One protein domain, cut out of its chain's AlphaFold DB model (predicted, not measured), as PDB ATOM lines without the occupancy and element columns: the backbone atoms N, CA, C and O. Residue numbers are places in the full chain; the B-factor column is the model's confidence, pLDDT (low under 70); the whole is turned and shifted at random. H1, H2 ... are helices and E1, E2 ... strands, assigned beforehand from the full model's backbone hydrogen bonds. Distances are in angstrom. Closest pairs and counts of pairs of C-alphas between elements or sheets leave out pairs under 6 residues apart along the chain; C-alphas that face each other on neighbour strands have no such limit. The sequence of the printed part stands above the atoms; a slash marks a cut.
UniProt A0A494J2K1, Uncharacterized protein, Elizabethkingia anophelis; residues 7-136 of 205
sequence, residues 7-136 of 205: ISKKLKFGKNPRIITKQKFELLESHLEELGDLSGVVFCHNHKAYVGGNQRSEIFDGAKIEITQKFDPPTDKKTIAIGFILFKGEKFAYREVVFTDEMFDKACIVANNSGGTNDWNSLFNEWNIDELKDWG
ATOM      1  N   ILE A   7      19.824  90.813  64.370       95.56
ATOM      2  CA  ILE A   7      18.644  90.207  64.976       95.56
ATOM      3  C   ILE A   7      18.759  90.349  66.494       95.56
ATOM      4  O   ILE A   7      19.837  90.199  67.071       95.56
ATOM      5  N   SER A   8      17.637  90.666  67.131       94.75
ATOM      6  CA  SER A   8      17.512  90.646  68.583       94.75
ATOM      7  C   SER A   8      16.241  89.929  69.002       94.75
ATOM      8  O   SER A   8      15.154  90.329  68.584       94.75
ATOM      9  N   LYS A   9      16.365  88.944  69.892       90.38
ATOM     10  CA  LYS A   9      15.227  88.242  70.506       90.38
ATOM     11  C   LYS A   9      14.345  89.143  71.372       90.38
ATOM     12  O   LYS A   9      13.201  88.810  71.650       90.38
ATOM     13  N   LYS A  10      14.847  90.314  71.780       91.44
ATOM     14  CA  LYS A  10      14.068  91.314  72.531       91.44
ATOM     15  C   LYS A  10      12.957  91.955  71.696       91.44
ATOM     16  O   LYS A  10      12.076  92.584  72.261       91.44
ATOM     17  N   LEU A  11      13.021  91.814  70.371       91.75
ATOM     18  CA  LEU A  11      12.026  92.329  69.428       91.75
ATOM     19  C   LEU A  11      10.982  91.261  69.050       91.75
ATOM     20  O   LEU A  11      10.251  91.431  68.074       91.75
ATOM     21  N   LYS A  12      10.918  90.141  69.786       87.06
ATOM     22  CA  LYS A  12       9.800  89.195  69.683       87.06
ATOM     23  C   LYS A  12       8.502  89.916  70.024       87.06
ATOM     24  O   LYS A  12       8.461  90.740  70.938       87.06
ATOM     25  N   PHE A  13       7.446  89.591  69.293       83.69
ATOM     26  CA  PHE A  13       6.132  90.114  69.618       83.69
ATOM     27  C   PHE A  13       5.645  89.499  70.936       83.69
ATOM     28  O   PHE A  13       5.551  88.278  71.055       83.69
ATOM     29  N   GLY A  14       5.391  90.342  71.940       73.69
ATOM     30  CA  GLY A  14       5.046  89.893  73.293       73.69
ATOM     31  C   GLY A  14       3.703  89.166  73.374       73.69
ATOM     32  O   GLY A  14       3.585  88.221  74.141       73.69
ATOM     33  N   LYS A  15       2.737  89.552  72.531       72.12
ATOM     34  CA  LYS A  15       1.411  88.920  72.429       72.12
ATOM     35  C   LYS A  15       1.352  87.847  71.343       72.12
ATOM     36  O   LYS A  15       0.338  87.667  70.678       72.12
ATOM     37  N   ASN A  16       2.479  87.201  71.051       70.31
ATOM     38  CA  ASN A  16       2.510  86.160  70.035       70.31
ATOM     39  C   ASN A  16       1.765  84.916  70.558       70.31
ATOM     40  O   ASN A  16       2.305  84.257  71.446       70.31
ATOM     41  N   PRO A  17       0.602  84.536  69.990       62.88
ATOM     42  CA  PRO A  17      -0.227  83.444  70.519       62.88
ATOM     43  C   PRO A  17       0.443  82.065  70.412       62.88
ATOM     44  O   PRO A  17       0.024  81.098  71.040       62.88
ATOM     45  N   ARG A  18       1.512  81.934  69.616       67.81
ATOM     46  CA  ARG A  18       2.266  80.684  69.499       67.81
ATOM     47  C   ARG A  18       3.272  80.526  70.638       67.81
ATOM     48  O   ARG A  18       4.397  81.030  70.554       67.81
ATOM     49  N   ILE A  19       2.920  79.696  71.613       66.81
ATOM     50  CA  ILE A  19       3.828  79.193  72.650       66.81
ATOM     51  C   ILE A  19       4.524  77.918  72.145       66.81
ATOM     52  O   ILE A  19       3.901  77.034  71.559       66.81
ATOM     53  N   ILE A  20       5.844  77.821  72.331       70.00
ATOM     54  CA  ILE A  20       6.637  76.646  71.937       70.00
ATOM     55  C   ILE A  20       7.232  75.977  73.176       70.00
ATOM     56  O   ILE A  20       7.777  76.644  74.051       70.00
ATOM     57  N   THR A  21       7.124  74.651  73.255       72.56
ATOM     58  CA  THR A  21       7.775  73.875  74.318       72.56
ATOM     59  C   THR A  21       9.275  73.766  74.053       72.56
ATOM     60  O   THR A  21       9.714  73.851  72.905       72.56
ATOM     61  N   LYS A  22      10.069  73.501  75.099       75.50
ATOM     62  CA  LYS A  22      11.524  73.318  74.973       75.50
ATOM     63  C   LYS A  22      11.899  72.270  73.912       75.50
ATOM     64  O   LYS A  22      12.711  72.552  73.045       75.50
ATOM     65  N   GLN A  23      11.235  71.112  73.921       68.44
ATOM     66  CA  GLN A  23      11.470  70.042  72.941       68.44
ATOM     67  C   GLN A  23      11.177  70.486  71.499       68.44
ATOM     68  O   GLN A  23      11.951  70.212  70.587       68.44
ATOM     69  N   LYS A  24      10.068  71.206  71.274       73.56
ATOM     70  CA  LYS A  24       9.729  71.734  69.943       73.56
ATOM     71  C   LYS A  24      10.713  72.818  69.493       73.56
ATOM     72  O   LYS A  24      10.950  72.955  68.297       73.56
ATOM     73  N   PHE A  25      11.266  73.586  70.430       79.50
ATOM     74  CA  PHE A  25      12.296  74.581  70.145       79.50
ATOM     75  C   PHE A  25      13.627  73.924  69.748       79.50
ATOM     76  O   PHE A  25      14.205  74.314  68.739       79.50
ATOM     77  N   GLU A  26      14.061  72.884  70.465       77.19
ATOM     78  CA  GLU A  26      15.250  72.087  70.115       77.19
ATOM     79  C   GLU A  26      15.103  71.436  68.726       77.19
ATOM     80  O   GLU A  26      16.023  71.484  67.911       77.19
ATOM     81  N   LEU A  27      13.915  70.910  68.400       73.81
ATOM     82  CA  LEU A  27      13.614  70.402  67.055       73.81
ATOM     83  C   LEU A  27      13.657  71.501  65.986       73.81
ATOM     84  O   LEU A  27      14.155  71.267  64.890       73.81
ATOM     85  N   LEU A  28      13.149  72.701  66.287       80.88
ATOM     86  CA  LEU A  28      13.221  73.837  65.364       80.88
ATOM     87  C   LEU A  28      14.676  74.220  65.067       80.88
ATOM     88  O   LEU A  28      14.996  74.492  63.913       80.88
ATOM     89  N   GLU A  29      15.541  74.227  66.080       85.44
ATOM     90  CA  GLU A  29      16.974  74.472  65.906       85.44
ATOM     91  C   GLU A  29      17.636  73.379  65.058       85.44
ATOM     92  O   GLU A  29      18.331  73.707  64.096       85.44
ATOM     93  N   SER A  30      17.347  72.101  65.333       81.56
ATOM     94  CA  SER A  30      17.855  70.978  64.534       81.56
ATOM     95  C   SER A  30      17.428  71.072  63.068       81.56
ATOM     96  O   SER A  30      18.257  70.912  62.177       81.56
ATOM     97  N   HIS A  31      16.151  71.356  62.792       82.38
ATOM     98  CA  HIS A  31      15.668  71.483  61.415       82.38
ATOM     99  C   HIS A  31      16.289  72.680  60.698       82.38
ATOM    100  O   HIS A  31      16.553  72.606  59.504       82.38
ATOM    101  N   LEU A  32      16.528  73.783  61.411       86.44
ATOM    102  CA  LEU A  32      17.175  74.957  60.839       86.44
ATOM    103  C   LEU A  32      18.631  74.669  60.448       86.44
ATOM    104  O   LEU A  32      19.111  75.206  59.453       86.44
ATOM    105  N   GLU A  33      19.324  73.833  61.222       88.75
ATOM    106  CA  GLU A  33      20.690  73.392  60.930       88.75
ATOM    107  C   GLU A  33      20.751  72.396  59.764       88.75
ATOM    108  O   GLU A  33      21.648  72.497  58.931       88.75
ATOM    109  N   GLU A  34      19.790  71.474  59.666       86.31
ATOM    110  CA  GLU A  34      19.756  70.446  58.615       86.31
ATOM    111  C   GLU A  34      19.186  70.955  57.281       86.31
ATOM    112  O   GLU A  34      19.738  70.683  56.215       86.31
ATOM    113  N   LEU A  35      18.064  71.678  57.327       86.81
ATOM    114  CA  LEU A  35      17.248  72.022  56.155       86.81
ATOM    115  C   LEU A  35      17.286  73.514  55.810       86.81
ATOM    116  O   LEU A  35      16.788  73.923  54.758       86.81
ATOM    117  N   GLY A  36      17.850  74.339  56.689       88.38
ATOM    118  CA  GLY A  36      17.794  75.789  56.577       88.38
ATOM    119  C   GLY A  36      16.433  76.380  56.966       88.38
ATOM    120  O   GLY A  36      15.571  75.724  57.553       88.38
ATOM    121  N   ASP A  37      16.228  77.668  56.662       89.38
ATOM    122  CA  ASP A  37      14.954  78.348  56.923       89.38
ATOM    123  C   ASP A  37      14.021  78.256  55.717       89.38
ATOM    124  O   ASP A  37      14.308  78.789  54.645       89.38
ATOM    125  N   LEU A  38      12.858  77.651  55.930       84.94
ATOM    126  CA  LEU A  38      11.844  77.457  54.898       84.94
ATOM    127  C   LEU A  38      10.848  78.620  54.771       84.94
ATOM    128  O   LEU A  38       9.991  78.580  53.893       84.94
ATOM    129  N   SER A  39      10.885  79.636  55.644       84.44
ATOM    130  CA  SER A  39       9.886  80.727  55.588       84.44
ATOM    131  C   SER A  39      10.415  82.144  55.811       84.44
ATOM    132  O   SER A  39       9.690  83.099  55.535       84.44
ATOM    133  N   GLY A  40      11.647  82.315  56.283       91.06
ATOM    134  CA  GLY A  40      12.249  83.630  56.494       91.06
ATOM    135  C   GLY A  40      11.794  84.332  57.776       91.06
ATOM    136  O   GLY A  40      10.934  83.860  58.537       91.06
ATOM    137  N   VAL A  41      12.374  85.513  57.998       95.19
ATOM    138  CA  VAL A  41      12.052  86.421  59.108       95.19
ATOM    139  C   VAL A  41      11.541  87.754  58.567       95.19
ATOM    140  O   VAL A  41      12.155  88.368  57.690       95.19
ATOM    141  N   VAL A  42      10.427  88.231  59.126       96.56
ATOM    142  CA  VAL A  42       9.800  89.500  58.737       96.56
ATOM    143  C   VAL A  42       9.699  90.418  59.949       96.56
ATOM    144  O   VAL A  42       9.087  90.070  60.959       96.56
ATOM    145  N   PHE A  43      10.291  91.605  59.841       97.06
ATOM    146  CA  PHE A  43      10.332  92.621  60.890       97.06
ATOM    147  C   PHE A  43       9.486  93.841  60.516       97.06
ATOM    148  O   PHE A  43       9.672  94.431  59.451       97.06
ATOM    149  N   CYS A  44       8.588  94.256  61.407       97.12
ATOM    150  CA  CYS A  44       7.818  95.482  61.252       97.12
ATOM    151  C   CYS A  44       8.584  96.669  61.851       97.12
ATOM    152  O   CYS A  44       8.815  96.752  63.059       97.12
ATOM    153  N   HIS A  45       9.004  97.600  60.994       96.38
ATOM    154  CA  HIS A  45       9.923  98.674  61.349       96.38
ATOM    155  C   HIS A  45       9.323  99.691  62.320       96.38
ATOM    156  O   HIS A  45      10.029 100.141  63.224       96.38
ATOM    157  N   ASN A  46       8.064 100.085  62.134       95.88
ATOM    158  CA  ASN A  46       7.396 101.068  62.991       95.88
ATOM    159  C   ASN A  46       6.917 100.459  64.317       95.88
ATOM    160  O   ASN A  46       7.026 101.121  65.341       95.88
ATOM    161  N   HIS A  47       6.517  99.186  64.321       94.69
ATOM    162  CA  HIS A  47       6.088  98.470  65.530       94.69
ATOM    163  C   HIS A  47       7.241  97.880  66.352       94.69
ATOM    164  O   HIS A  47       7.043  97.434  67.476       94.69
ATOM    165  N   LYS A  48       8.460  97.861  65.795       95.12
ATOM    166  CA  LYS A  48       9.665  97.305  66.434       95.12
ATOM    167  C   LYS A  48       9.492  95.849  66.892       95.12
ATOM    168  O   LYS A  48      10.058  95.455  67.906       95.12
ATOM    169  N   ALA A  49       8.778  95.045  66.108       94.62
ATOM    170  CA  ALA A  49       8.514  93.644  66.418       94.62
ATOM    171  C   ALA A  49       8.568  92.745  65.173       94.62
ATOM    172  O   ALA A  49       8.362  93.211  64.047       94.62
ATOM    173  N   TYR A  50       8.847  91.453  65.361       93.69
ATOM    174  CA  TYR A  50       8.722  90.467  64.284       93.69
ATOM    175  C   TYR A  50       7.263  90.066  64.076       93.69
ATOM    176  O   TYR A  50       6.577  89.665  65.013       93.69
ATOM    177  N   VAL A  51       6.821  90.120  62.822       91.75
ATOM    178  CA  VAL A  51       5.503  89.619  62.392       91.75
ATOM    179  C   VAL A  51       5.600  88.207  61.818       91.75
ATOM    180  O   VAL A  51       4.617  87.485  61.778       91.75
ATOM    181  N   GLY A  52       6.796  87.786  61.397       90.44
ATOM    182  CA  GLY A  52       7.067  86.443  60.890       90.44
ATOM    183  C   GLY A  52       8.421  85.939  61.377       90.44
ATOM    184  O   GLY A  52       9.383  86.703  61.461       90.44
ATOM    185  N   GLY A  53       8.501  84.649  61.705       89.38
ATOM    186  CA  GLY A  53       9.720  84.047  62.252       89.38
ATOM    187  C   GLY A  53       9.988  84.391  63.724       89.38
ATOM    188  O   GLY A  53      11.144  84.374  64.137       89.38
ATOM    189  N   ASN A  54       8.946  84.667  64.525       88.50
ATOM    190  CA  ASN A  54       9.070  85.021  65.948       88.50
ATOM    191  C   ASN A  54       9.941  84.032  66.746       88.50
ATOM    192  O   ASN A  54      10.839  84.462  67.463       88.50
ATOM    193  N   GLN A  55       9.745  82.718  66.585       85.88
ATOM    194  CA  GLN A  55      10.558  81.726  67.306       85.88
ATOM    195  C   GLN A  55      11.978  81.592  66.738       85.88
ATOM    196  O   GLN A  55      12.942  81.571  67.495       85.88
ATOM    197  N   ARG A  56      12.135  81.608  65.406       91.06
ATOM    198  CA  ARG A  56      13.462  81.569  64.757       91.06
ATOM    199  C   ARG A  56      14.328  82.777  65.116       91.06
ATOM    200  O   ARG A  56      15.543  82.649  65.196       91.06
ATOM    201  N   SER A  57      13.721  83.936  65.382       91.25
ATOM    202  CA  SER A  57      14.455  85.136  65.804       91.25
ATOM    203  C   SER A  57      15.237  84.950  67.111       91.25
ATOM    204  O   SER A  57      16.206  85.666  67.343       91.25
ATOM    205  N   GLU A  58      14.847  83.981  67.945       91.88
ATOM    206  CA  GLU A  58      15.577  83.625  69.161       91.88
ATOM    207  C   GLU A  58      16.828  82.794  68.863       91.88
ATOM    208  O   GLU A  58      17.875  83.051  69.448       91.88
ATOM    209  N   ILE A  59      16.746  81.872  67.901       93.06
ATOM    210  CA  ILE A  59      17.898  81.090  67.423       93.06
ATOM    211  C   ILE A  59      18.898  82.010  66.708       93.06
ATOM    212  O   ILE A  59      20.107  81.909  66.897       93.06
ATOM    213  N   PHE A  60      18.389  82.962  65.926       95.62
ATOM    214  CA  PHE A  60      19.195  83.949  65.209       95.62
ATOM    215  C   PHE A  60      19.686  85.121  66.080       95.62
ATOM    216  O   PHE A  60      20.241  86.075  65.533       95.62
ATOM    217  N   ASP A  61      19.483  85.116  67.402       96.25
ATOM    218  CA  ASP A  61      19.832  86.253  68.264       96.25
ATOM    219  C   ASP A  61      21.307  86.667  68.098       96.25
ATOM    220  O   ASP A  61      22.230  85.859  68.171       96.25
ATOM    221  N   GLY A  62      21.539  87.954  67.826       95.50
ATOM    222  CA  GLY A  62      22.873  88.508  67.586       95.50
ATOM    223  C   GLY A  62      23.432  88.326  66.166       95.50
ATOM    224  O   GLY A  62      24.467  88.934  65.861       95.50
ATOM    225  N   ALA A  63      22.763  87.575  65.285       96.44
ATOM    226  CA  ALA A  63      23.156  87.407  63.884       96.44
ATOM    227  C   ALA A  63      23.121  88.738  63.111       96.44
ATOM    228  O   ALA A  63      22.253  89.583  63.351       96.44
ATOM    229  N   LYS A  64      24.059  88.941  62.172       97.12
ATOM    230  CA  LYS A  64      24.131  90.169  61.353       97.12
ATOM    231  C   LYS A  64      23.017  90.159  60.306       97.12
ATOM    232  O   LYS A  64      22.767  89.139  59.677       97.12
ATOM    233  N   ILE A  65      22.394  91.314  60.096       97.38
ATOM    234  CA  ILE A  65      21.453  91.557  59.004       97.38
ATOM    235  C   ILE A  65      22.171  92.360  57.921       97.38
ATOM    236  O   ILE A  65      22.723  93.429  58.190       97.38
ATOM    237  N   GLU A  66      22.126  91.864  56.692       96.44
ATOM    238  CA  GLU A  66      22.623  92.539  55.498       96.44
ATOM    239  C   GLU A  66      21.446  92.903  54.594       96.44
ATOM    240  O   GLU A  66      20.768  92.029  54.060       96.44
ATOM    241  N   ILE A  67      21.187  94.201  54.433       97.19
ATOM    242  CA  ILE A  67      20.131  94.699  53.548       97.19
ATOM    243  C   ILE A  67      20.675  94.792  52.128       97.19
ATOM    244  O   ILE A  67      21.639  95.517  51.888       97.19
ATOM    245  N   THR A  68      20.027  94.108  51.190       96.94
ATOM    246  CA  THR A  68      20.430  94.082  49.778       96.94
ATOM    247  C   THR A  68      19.632  95.045  48.918       96.94
ATOM    248  O   THR A  68      20.150  95.557  47.929       96.94
ATOM    249  N   GLN A  69      18.391  95.339  49.301       97.19
ATOM    250  CA  GLN A  69      17.544  96.275  48.578       97.19
ATOM    251  C   GLN A  69      16.659  97.054  49.547       97.19
ATOM    252  O   GLN A  69      16.153  96.509  50.529       97.19
ATOM    253  N   LYS A  70      16.476  98.342  49.252       97.69
ATOM    254  CA  LYS A  70      15.561  99.247  49.951       97.69
ATOM    255  C   LYS A  70      14.518  99.779  48.977       97.69
ATOM    256  O   LYS A  70      14.806  99.917  47.790       97.69
ATOM    257  N   PHE A  71      13.339 100.091  49.498       97.50
ATOM    258  CA  PHE A  71      12.213 100.620  48.741       97.50
ATOM    259  C   PHE A  71      11.743 101.922  49.381       97.50
ATOM    260  O   PHE A  71      11.342 101.930  50.547       97.50
ATOM    261  N   ASP A  72      11.818 103.001  48.609       95.12
ATOM    262  CA  ASP A  72      11.263 104.306  48.946       95.12
ATOM    263  C   ASP A  72      10.666 104.914  47.659       95.12
ATOM    264  O   ASP A  72      11.426 105.227  46.737       95.12
ATOM    265  N   PRO A  73       9.328 104.987  47.523       95.56
ATOM    266  CA  PRO A  73       8.323 104.649  48.536       95.56
ATOM    267  C   PRO A  73       8.241 103.135  48.840       95.56
ATOM    268  O   PRO A  73       8.735 102.316  48.057       95.56
ATOM    269  N   PRO A  74       7.604 102.732  49.961       97.62
ATOM    270  CA  PRO A  74       7.324 101.326  50.235       97.62
ATOM    271  C   PRO A  74       6.538 100.677  49.089       97.62
ATOM    272  O   PRO A  74       5.692 101.316  48.467       97.62
ATOM    273  N   THR A  75       6.762  99.383  48.854       97.56
ATOM    274  CA  THR A  75       5.976  98.610  47.870       97.56
ATOM    275  C   THR A  75       4.492  98.522  48.253       97.56
ATOM    276  O   THR A  75       4.116  98.802  49.393       97.56
ATOM    277  N   ASP A  76       3.644  98.012  47.355       96.00
ATOM    278  CA  ASP A  76       2.215  97.768  47.632       96.00
ATOM    279  C   ASP A  76       1.989  96.892  48.872       96.00
ATOM    280  O   ASP A  76       1.045  97.090  49.636       96.00
ATOM    281  N   LYS A  77       2.900  95.942  49.120       96.62
ATOM    282  CA  LYS A  77       2.903  95.074  50.312       96.62
ATOM    283  C   LYS A  77       3.688  95.678  51.478       96.62
ATOM    284  O   LYS A  77       4.201  94.949  52.326       96.62
ATOM    285  N   LYS A  78       3.850  97.001  51.462       98.00
ATOM    286  CA  LYS A  78       4.512  97.849  52.458       98.00
ATOM    287  C   LYS A  78       5.930  97.430  52.832       98.00
ATOM    288  O   LYS A  78       6.386  97.657  53.949       98.00
ATOM    289  N   THR A  79       6.636  96.800  51.899       98.12
ATOM    290  CA  THR A  79       8.038  96.406  52.107       98.12
ATOM    291  C   THR A  79       8.927  97.611  51.918       98.12
ATOM    292  O   THR A  79       8.794  98.288  50.902       98.12
ATOM    293  N   ILE A  80       9.827  97.831  52.872       98.31
ATOM    294  CA  ILE A  80      10.812  98.918  52.842       98.31
ATOM    295  C   ILE A  80      12.236  98.406  52.641       98.31
ATOM    296  O   ILE A  80      13.099  99.155  52.188       98.31
ATOM    297  N   ALA A  81      12.498  97.133  52.950       98.06
ATOM    298  CA  ALA A  81      13.785  96.509  52.688       98.06
ATOM    299  C   ALA A  81      13.680  94.985  52.588       98.06
ATOM    300  O   ALA A  81      12.818  94.366  53.214       98.06
ATOM    301  N   ILE A  82      14.599  94.388  51.836       97.94
ATOM    302  CA  ILE A  82      14.870  92.947  51.836       97.94
ATOM    303  C   ILE A  82      16.369  92.711  51.996       97.94
ATOM    304  O   ILE A  82      17.193  93.583  51.700       97.94
ATOM    305  N   GLY A  83      16.723  91.536  52.492       97.19
ATOM    306  CA  GLY A  83      18.102  91.188  52.765       97.19
ATOM    307  C   GLY A  83      18.251  89.784  53.317       97.19
ATOM    308  O   GLY A  83      17.385  88.927  53.128       97.19
ATOM    309  N   PHE A  84      19.349  89.579  54.036       97.12
ATOM    310  CA  PHE A  84      19.705  88.297  54.619       97.12
ATOM    311  C   PHE A  84      20.102  88.425  56.089       97.12
ATOM    312  O   PHE A  84      20.735  89.402  56.489       97.12
ATOM    313  N   ILE A  85      19.776  87.406  56.877       97.25
ATOM    314  CA  ILE A  85      20.412  87.124  58.163       97.25
ATOM    315  C   ILE A  85      21.625  86.238  57.877       97.25
ATOM    316  O   ILE A  85      21.495  85.199  57.233       97.25
ATOM    317  N   LEU A  86      22.794  86.650  58.357       96.06
ATOM    318  CA  LEU A  86      24.036  85.886  58.292       96.06
ATOM    319  C   LEU A  86      24.193  85.083  59.580       96.06
ATOM    320  O   LEU A  86      24.469  85.657  60.638       96.06
ATOM    321  N   PHE A  87      24.031  83.767  59.492       95.06
ATOM    322  CA  PHE A  87      24.074  82.878  60.651       95.06
ATOM    323  C   PHE A  87      24.795  81.574  60.304       95.06
ATOM    324  O   PHE A  87      24.504  80.962  59.285       95.06
ATOM    325  N   LYS A  88      25.779  81.181  61.127       93.12
ATOM    326  CA  LYS A  88      26.619  79.975  60.939       93.12
ATOM    327  C   LYS A  88      27.215  79.796  59.520       93.12
ATOM    328  O   LYS A  88      27.454  78.681  59.085       93.12
ATOM    329  N   GLY A  89      27.503  80.893  58.814       92.12
ATOM    330  CA  GLY A  89      28.062  80.862  57.452       92.12
ATOM    331  C   GLY A  89      27.021  80.831  56.327       92.12
ATOM    332  O   GLY A  89      27.394  81.006  55.171       92.12
ATOM    333  N   GLU A  90      25.736  80.715  56.664       94.75
ATOM    334  CA  GLU A  90      24.617  80.677  55.722       94.75
ATOM    335  C   GLU A  90      23.837  82.001  55.672       94.75
ATOM    336  O   GLU A  90      23.953  82.867  56.552       94.75
ATOM    337  N   LYS A  91      23.031  82.158  54.613       95.75
ATOM    338  CA  LYS A  91      22.152  83.314  54.379       95.75
ATOM    339  C   LYS A  91      20.685  82.912  54.481       95.75
ATOM    340  O   LYS A  91      20.188  82.158  53.653       95.75
ATOM    341  N   PHE A  92      19.970  83.507  55.430       95.81
ATOM    342  CA  PHE A  92      18.537  83.284  55.633       95.81
ATOM    343  C   PHE A  92      17.723  84.514  55.232       95.81
ATOM    344  O   PHE A  92      18.163  85.642  55.444       95.81
ATOM    345  N   ALA A  93      16.541  84.322  54.650       96.62
ATOM    346  CA  ALA A  93      15.743  85.422  54.111       96.62
ATOM    347  C   ALA A  93      15.273  86.405  55.201       96.62
ATOM    348  O   ALA A  93      14.732  86.007  56.234       96.62
ATOM    349  N   TYR A  94      15.426  87.703  54.930       97.62
ATOM    350  CA  TYR A  94      14.984  88.784  55.806       97.62
ATOM    351  C   TYR A  94      14.190  89.844  55.045       97.62
ATOM    352  O   TYR A  94      14.569  90.257  53.947       97.62
ATOM    353  N   ARG A  95      13.111  90.337  55.658       97.81
ATOM    354  CA  ARG A  95      12.259  91.394  55.099       97.81
ATOM    355  C   ARG A  95      11.865  92.412  56.163       97.81
ATOM    356  O   ARG A  95      11.476  92.041  57.268       97.81
ATOM    357  N   GLU A  96      11.888  93.692  55.801       97.88
ATOM    358  CA  GLU A  96      11.344  94.785  56.611       97.88
ATOM    359  C   GLU A  96      10.099  95.386  55.977       97.88
ATOM    360  O   GLU A  96      10.068  95.674  54.775       97.88
ATOM    361  N   VAL A  97       9.098  95.635  56.812       98.12
ATOM    362  CA  VAL A  97       7.819  96.228  56.418       98.12
ATOM    363  C   VAL A  97       7.456  97.416  57.303       98.12
ATOM    364  O   VAL A  97       7.977  97.558  58.408       98.12
ATOM    365  N   VAL A  98       6.547  98.262  56.826       97.75
ATOM    366  CA  VAL A  98       5.870  99.295  57.624       97.75
ATOM    367  C   VAL A  98       4.374  99.038  57.535       97.75
ATOM    368  O   VAL A  98       3.768  99.265  56.494       97.75
ATOM    369  N   PHE A  99       3.776  98.531  58.603       96.81
ATOM    370  CA  PHE A  99       2.354  98.187  58.636       96.81
ATOM    371  C   PHE A  99       1.570  99.198  59.466       96.81
ATOM    372  O   PHE A  99       2.123  99.789  60.389       96.81
ATOM    373  N   THR A 100       0.299  99.414  59.129       96.44
ATOM    374  CA  THR A 100      -0.653 100.015  60.076       96.44
ATOM    375  C   THR A 100      -0.873  99.056  61.245       96.44
ATOM    376  O   THR A 100      -0.524  97.881  61.131       96.44
ATOM    377  N   ASP A 101      -1.449  99.538  62.342       93.19
ATOM    378  CA  ASP A 101      -1.723  98.721  63.531       93.19
ATOM    379  C   ASP A 101      -2.564  97.483  63.162       93.19
ATOM    380  O   ASP A 101      -2.140  96.354  63.385       93.19
ATOM    381  N   GLU A 102      -3.654  97.683  62.412       91.50
ATOM    382  CA  GLU A 102      -4.507  96.604  61.885       91.50
ATOM    383  C   GLU A 102      -3.733  95.582  61.026       91.50
ATOM    384  O   GLU A 102      -3.873  94.370  61.180       91.50
ATOM    385  N   MET A 103      -2.867  96.051  60.119       92.75
ATOM    386  CA  MET A 103      -2.061  95.160  59.277       92.75
ATOM    387  C   MET A 103      -1.019  94.385  60.090       92.75
ATOM    388  O   MET A 103      -0.688  93.252  59.738       92.75
ATOM    389  N   PHE A 104      -0.452  95.011  61.120       92.88
ATOM    390  CA  PHE A 104       0.530  94.398  62.002       92.88
ATOM    391  C   PHE A 104      -0.106  93.266  62.808       92.88
ATOM    392  O   PHE A 104       0.406  92.146  62.780       92.88
ATOM    393  N   ASP A 105      -1.249  93.542  63.423       88.31
ATOM    394  CA  ASP A 105      -2.038  92.595  64.201       88.31
ATOM    395  C   ASP A 105      -2.481  91.393  63.355       88.31
ATOM    396  O   ASP A 105      -2.138  90.245  63.668       88.31
ATOM    397  N   LYS A 106      -3.093  91.651  62.191       88.75
ATOM    398  CA  LYS A 106      -3.461  90.609  61.221       88.75
ATOM    399  C   LYS A 106      -2.260  89.762  60.800       88.75
ATOM    400  O   LYS A 106      -2.343  88.535  60.747       88.75
ATOM    401  N   ALA A 107      -1.119  90.391  60.501       89.19
ATOM    402  CA  ALA A 107       0.081  89.674  60.073       89.19
ATOM    403  C   ALA A 107       0.647  88.768  61.176       89.19
ATOM    404  O   ALA A 107       1.052  87.642  60.876       89.19
ATOM    405  N   CYS A 108       0.654  89.231  62.429       85.31
ATOM    406  CA  CYS A 108       1.085  88.438  63.579       85.31
ATOM    407  C   CYS A 108       0.239  87.168  63.745       85.31
ATOM    408  O   CYS A 108       0.789  86.110  64.042       85.31
ATOM    409  N   ILE A 109      -1.072  87.237  63.506       79.50
ATOM    410  CA  ILE A 109      -1.974  86.082  63.627       79.50
ATOM    411  C   ILE A 109      -1.850  85.130  62.437       79.50
ATOM    412  O   ILE A 109      -1.619  83.934  62.621       79.50
ATOM    413  N   VAL A 110      -1.913  85.643  61.205       80.88
ATOM    414  CA  VAL A 110      -1.851  84.816  59.983       80.88
ATOM    415  C   VAL A 110      -0.534  84.035  59.890       80.88
ATOM    416  O   VAL A 110      -0.514  82.872  59.470       80.88
ATOM    417  N   ALA A 111       0.576  84.644  60.324       74.81
ATOM    418  CA  ALA A 111       1.879  83.986  60.360       74.81
ATOM    419  C   ALA A 111       1.939  82.805  61.347       74.81
ATOM    420  O   ALA A 111       2.782  81.921  61.181       74.81
ATOM    421  N   ASN A 112       1.056  82.766  62.351       67.06
ATOM    422  CA  ASN A 112       0.953  81.654  63.293       67.06
ATOM    423  C   ASN A 112       0.095  80.509  62.742       67.06
ATOM    424  O   ASN A 112       0.564  79.368  62.750       67.06
ATOM    425  N   ASN A 113      -1.076  80.814  62.172       59.97
ATOM    426  CA  ASN A 113      -1.981  79.812  61.588       59.97
ATOM    427  C   ASN A 113      -1.346  79.028  60.441       59.97
ATOM    428  O   ASN A 113      -1.588  77.837  60.278       59.97
ATOM    429  N   SER A 114      -0.484  79.681  59.662       53.59
ATOM    430  CA  SER A 114       0.180  79.046  58.522       53.59
ATOM    431  C   SER A 114       1.271  78.034  58.929       53.59
ATOM    432  O   SER A 114       1.886  77.433  58.053       53.59
ATOM    433  N   GLY A 115       1.565  77.845  60.229       45.75
ATOM    434  CA  GLY A 115       2.696  77.008  60.655       45.75
ATOM    435  C   GLY A 115       2.646  76.367  62.047       45.75
ATOM    436  O   GLY A 115       3.696  75.888  62.495       45.75
ATOM    437  N   GLY A 116       1.528  76.373  62.779       51.97
ATOM    438  CA  GLY A 116       1.443  75.725  64.095       51.97
ATOM    439  C   GLY A 116       0.057  75.751  64.744       51.97
ATOM    440  O   GLY A 116      -0.827  76.473  64.308       51.97
ATOM    441  N   THR A 117      -0.116  74.942  65.793       43.59
ATOM    442  CA  THR A 117      -1.335  74.870  66.616       43.59
ATOM    443  C   THR A 117      -1.443  76.109  67.508       43.59
ATOM    444  O   THR A 117      -0.464  76.464  68.169       43.59
ATOM    445  N   ASN A 118      -2.609  76.753  67.522       50.78
ATOM    446  CA  ASN A 118      -2.873  77.945  68.326       50.78
ATOM    447  C   ASN A 118      -3.073  77.608  69.810       50.78
ATOM    448  O   ASN A 118      -3.676  76.584  70.134       50.78
ATOM    449  N   ASP A 119      -2.608  78.487  70.701       59.34
ATOM    450  CA  ASP A 119      -3.108  78.544  72.075       59.34
ATOM    451  C   ASP A 119      -4.417  79.340  72.074       59.34
ATOM    452  O   ASP A 119      -4.431  80.575  72.052       59.34
ATOM    453  N   TRP A 120      -5.525  78.608  72.026       57.03
ATOM    454  CA  TRP A 120      -6.863  79.175  71.926       57.03
ATOM    455  C   TRP A 120      -7.209  80.077  73.115       57.03
ATOM    456  O   TRP A 120      -7.882  81.085  72.925       57.03
ATOM    457  N   ASN A 121      -6.664  79.803  74.305       52.50
ATOM    458  CA  ASN A 121      -6.922  80.614  75.495       52.50
ATOM    459  C   ASN A 121      -6.334  82.027  75.361       52.50
ATOM    460  O   ASN A 121      -6.994  83.004  75.706       52.50
ATOM    461  N   SER A 122      -5.122  82.167  74.815       54.59
ATOM    462  CA  SER A 122      -4.518  83.488  74.566       54.59
ATOM    463  C   SER A 122      -5.230  84.236  73.431       54.59
ATOM    464  O   SER A 122      -5.427  85.448  73.522       54.59
ATOM    465  N   LEU A 123      -5.684  83.523  72.393       58.03
ATOM    466  CA  LEU A 123      -6.433  84.133  71.291       58.03
ATOM    467  C   LEU A 123      -7.794  84.684  71.737       58.03
ATOM    468  O   LEU A 123      -8.090  85.837  71.445       58.03
ATOM    469  N   PHE A 124      -8.592  83.907  72.474       58.78
ATOM    470  CA  PHE A 124      -9.925  84.339  72.918       58.78
ATOM    471  C   PHE A 124      -9.889  85.473  73.952       58.78
ATOM    472  O   PHE A 124     -10.806  86.289  73.994       58.78
ATOM    473  N   ASN A 125      -8.835  85.549  74.771       57.25
ATOM    474  CA  ASN A 125      -8.722  86.566  75.819       57.25
ATOM    475  C   ASN A 125      -8.202  87.918  75.314       57.25
ATOM    476  O   ASN A 125      -8.518  88.955  75.900       57.25
ATOM    477  N   GLU A 126      -7.378  87.922  74.265       58.12
ATOM    478  CA  GLU A 126      -6.673  89.129  73.816       58.12
ATOM    479  C   GLU A 126      -7.177  89.697  72.482       58.12
ATOM    480  O   GLU A 126      -6.821  90.832  72.152       58.12
ATOM    481  N   TRP A 127      -7.997  88.955  71.728       60.44
ATOM    482  CA  TRP A 127      -8.350  89.290  70.344       60.44
ATOM    483  C   TRP A 127      -9.854  89.188  70.067       60.44
ATOM    484  O   TRP A 127     -10.571  88.406  70.687       60.44
ATOM    485  N   ASN A 128     -10.339  89.984  69.110       67.31
ATOM    486  CA  ASN A 128     -11.732  89.947  68.670       67.31
ATOM    487  C   ASN A 128     -11.989  88.711  67.786       67.31
ATOM    488  O   ASN A 128     -11.306  88.496  66.788       67.31
ATOM    489  N   ILE A 129     -13.005  87.920  68.138       64.31
ATOM    490  CA  ILE A 129     -13.352  86.659  67.466       64.31
ATOM    491  C   ILE A 129     -13.763  86.873  66.000       64.31
ATOM    492  O   ILE A 129     -13.381  86.076  65.141       64.31
ATOM    493  N   ASP A 130     -14.493  87.944  65.696       68.06
ATOM    494  CA  ASP A 130     -14.956  88.237  64.336       68.06
ATOM    495  C   ASP A 130     -13.781  88.600  63.417       68.06
ATOM    496  O   ASP A 130     -13.718  88.159  62.268       68.06
ATOM    497  N   GLU A 131     -12.794  89.327  63.946       62.78
ATOM    498  CA  GLU A 131     -11.550  89.636  63.229       62.78
ATOM    499  C   GLU A 131     -10.707  88.373  62.998       62.78
ATOM    500  O   GLU A 131     -10.188  88.161  61.902       62.78
ATOM    501  N   LEU A 132     -10.619  87.482  63.995       62.28
ATOM    502  CA  LEU A 132      -9.920  86.200  63.862       62.28
ATOM    503  C   LEU A 132     -10.524  85.326  62.747       62.28
ATOM    504  O   LEU A 132      -9.772  84.752  61.953       62.28
ATOM    505  N   LYS A 133     -11.862  85.262  62.649       65.19
ATOM    506  CA  LYS A 133     -12.567  84.560  61.560       65.19
ATOM    507  C   LYS A 133     -12.243  85.166  60.193       65.19
ATOM    508  O   LYS A 133     -11.850  84.431  59.288       65.19
ATOM    509  N   ASP A 134     -12.348  86.491  60.044       64.31
ATOM    510  CA  ASP A 134     -12.025  87.184  58.782       64.31
ATOM    511  C   ASP A 134     -10.566  86.954  58.347       64.31
ATOM    512  O   ASP A 134     -10.233  86.908  57.160       64.31
ATOM    513  N   TRP A 135      -9.662  86.765  59.308       60.38
ATOM    514  CA  TRP A 135      -8.242  86.535  59.040       60.38
ATOM    515  C   TRP A 135      -7.900  85.071  58.735       60.38
ATOM    516  O   TRP A 135      -6.726  84.752  58.531       60.38
ATOM    517  N   GLY A 136      -8.905  84.195  58.639       50.47
ATOM    518  CA  GLY A 136      -8.737  82.792  58.268       50.47
ATOM    519  C   GLY A 136      -8.177  81.931  59.399       50.47
ATOM    520  O   GLY A 136      -7.451  80.971  59.139       50.47
TER     521      GLY A 136
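This is residues 7 to 136 of the 205 residues of an uncharacterized protein of Elizabethkingia anophelis (UniProt A0A494J2K1). A strongly twisted five-stranded sheet makes the main body, with H3 packed over the edge formed by E2 and E1, while H4 and H5 lie farther out beyond H3. H1 lies off the sheet, beyond the end where E1 begins, and the small H2 only grazes the sheet. The 130 printed residues hold five named helices and five named strands in the order H1 E1 E2 H2 E3 E4 E5 H3 H4 H5, and the class is mixed, helices and strands. The sheet is mixed, in the order E2 E1 E5 E4 E3. The whole is compact, with a radius of gyration of the C-alphas of 14.9 A, and flat, spanning 43 by 42 by 22 A.

In the sheet, E3, residues 64 to 70, E4, residues 79 to 87, and E5, residues 90 to 97, form a meander, each strand the antiparallel neighbour of the one before. E3 and E4 are a hairpin, with N 66 and O 84 2.8 A apart, and E4 and E5 are another, with N 92 and O 85 2.9 A apart. E1, residues 41 to 44, is parallel to E5 at 25 degrees, with N 43 and O 95 2.9 A apart. E2, residues 49 to 52, is an edge strand and forms a hairpin with E1, with N 51 and O 42 2.9 A apart. These N and O pairs are within hydrogen-bond range. H3, residues 101 to 113, is on the sheet in two layers, a helix on one face of a sheet. It lies over E2 and E1 at a height over the sheet of 8.9 A, and its closest C-alphas to E2 are those of Cys 108 and Val 51, 4.7 A apart. It runs slantwise to the strands, at 37 degrees to E2 on the local plane. H5, residues 129 to 134, is close to H3 but not clearly touching, with the closest C-alphas, those of Ile 109 and Leu 132, 8.0 A apart. H4, residues 120 to 126, is apart from H3 and meets H5 only through their link. H2, residues 56 to 59, only grazes the sheet. H1, residues 22 to 35, is not on the sheet, and is close to H2 but not clearly touching, with the closest C-alphas, those of Glu 29 and Ile 59, 6.9 A apart. In H1, H4 and H5 every O i to N i+4 pair is within hydrogen-bond range, in H3 8 of 9 are, and H2 is too short for such a pair.

E5 is 22.9 A long from first to last C-alpha, E4 22.7 A and E3 16.9 A. H1 measures 19.7 A and begins at C-alpha 22, at (11.524, 73.318, 74.973). H3 measures 19.0 A and begins at C-alpha 101, at (-1.723, 98.721, 63.531). H5 ends at C-alpha 134, at (-12.025, 87.184, 58.782).

The C-alphas farthest apart, those of Gly 89 and Asp 130, are 44.2 A apart. The printed part has no cut, and no link between named elements is long. Residues 7 to 21 hold no named element. The mean pLDDT of the printed part is 83.8, with residues 17 to 19, residue 23 and residues 112 to 136 under 70.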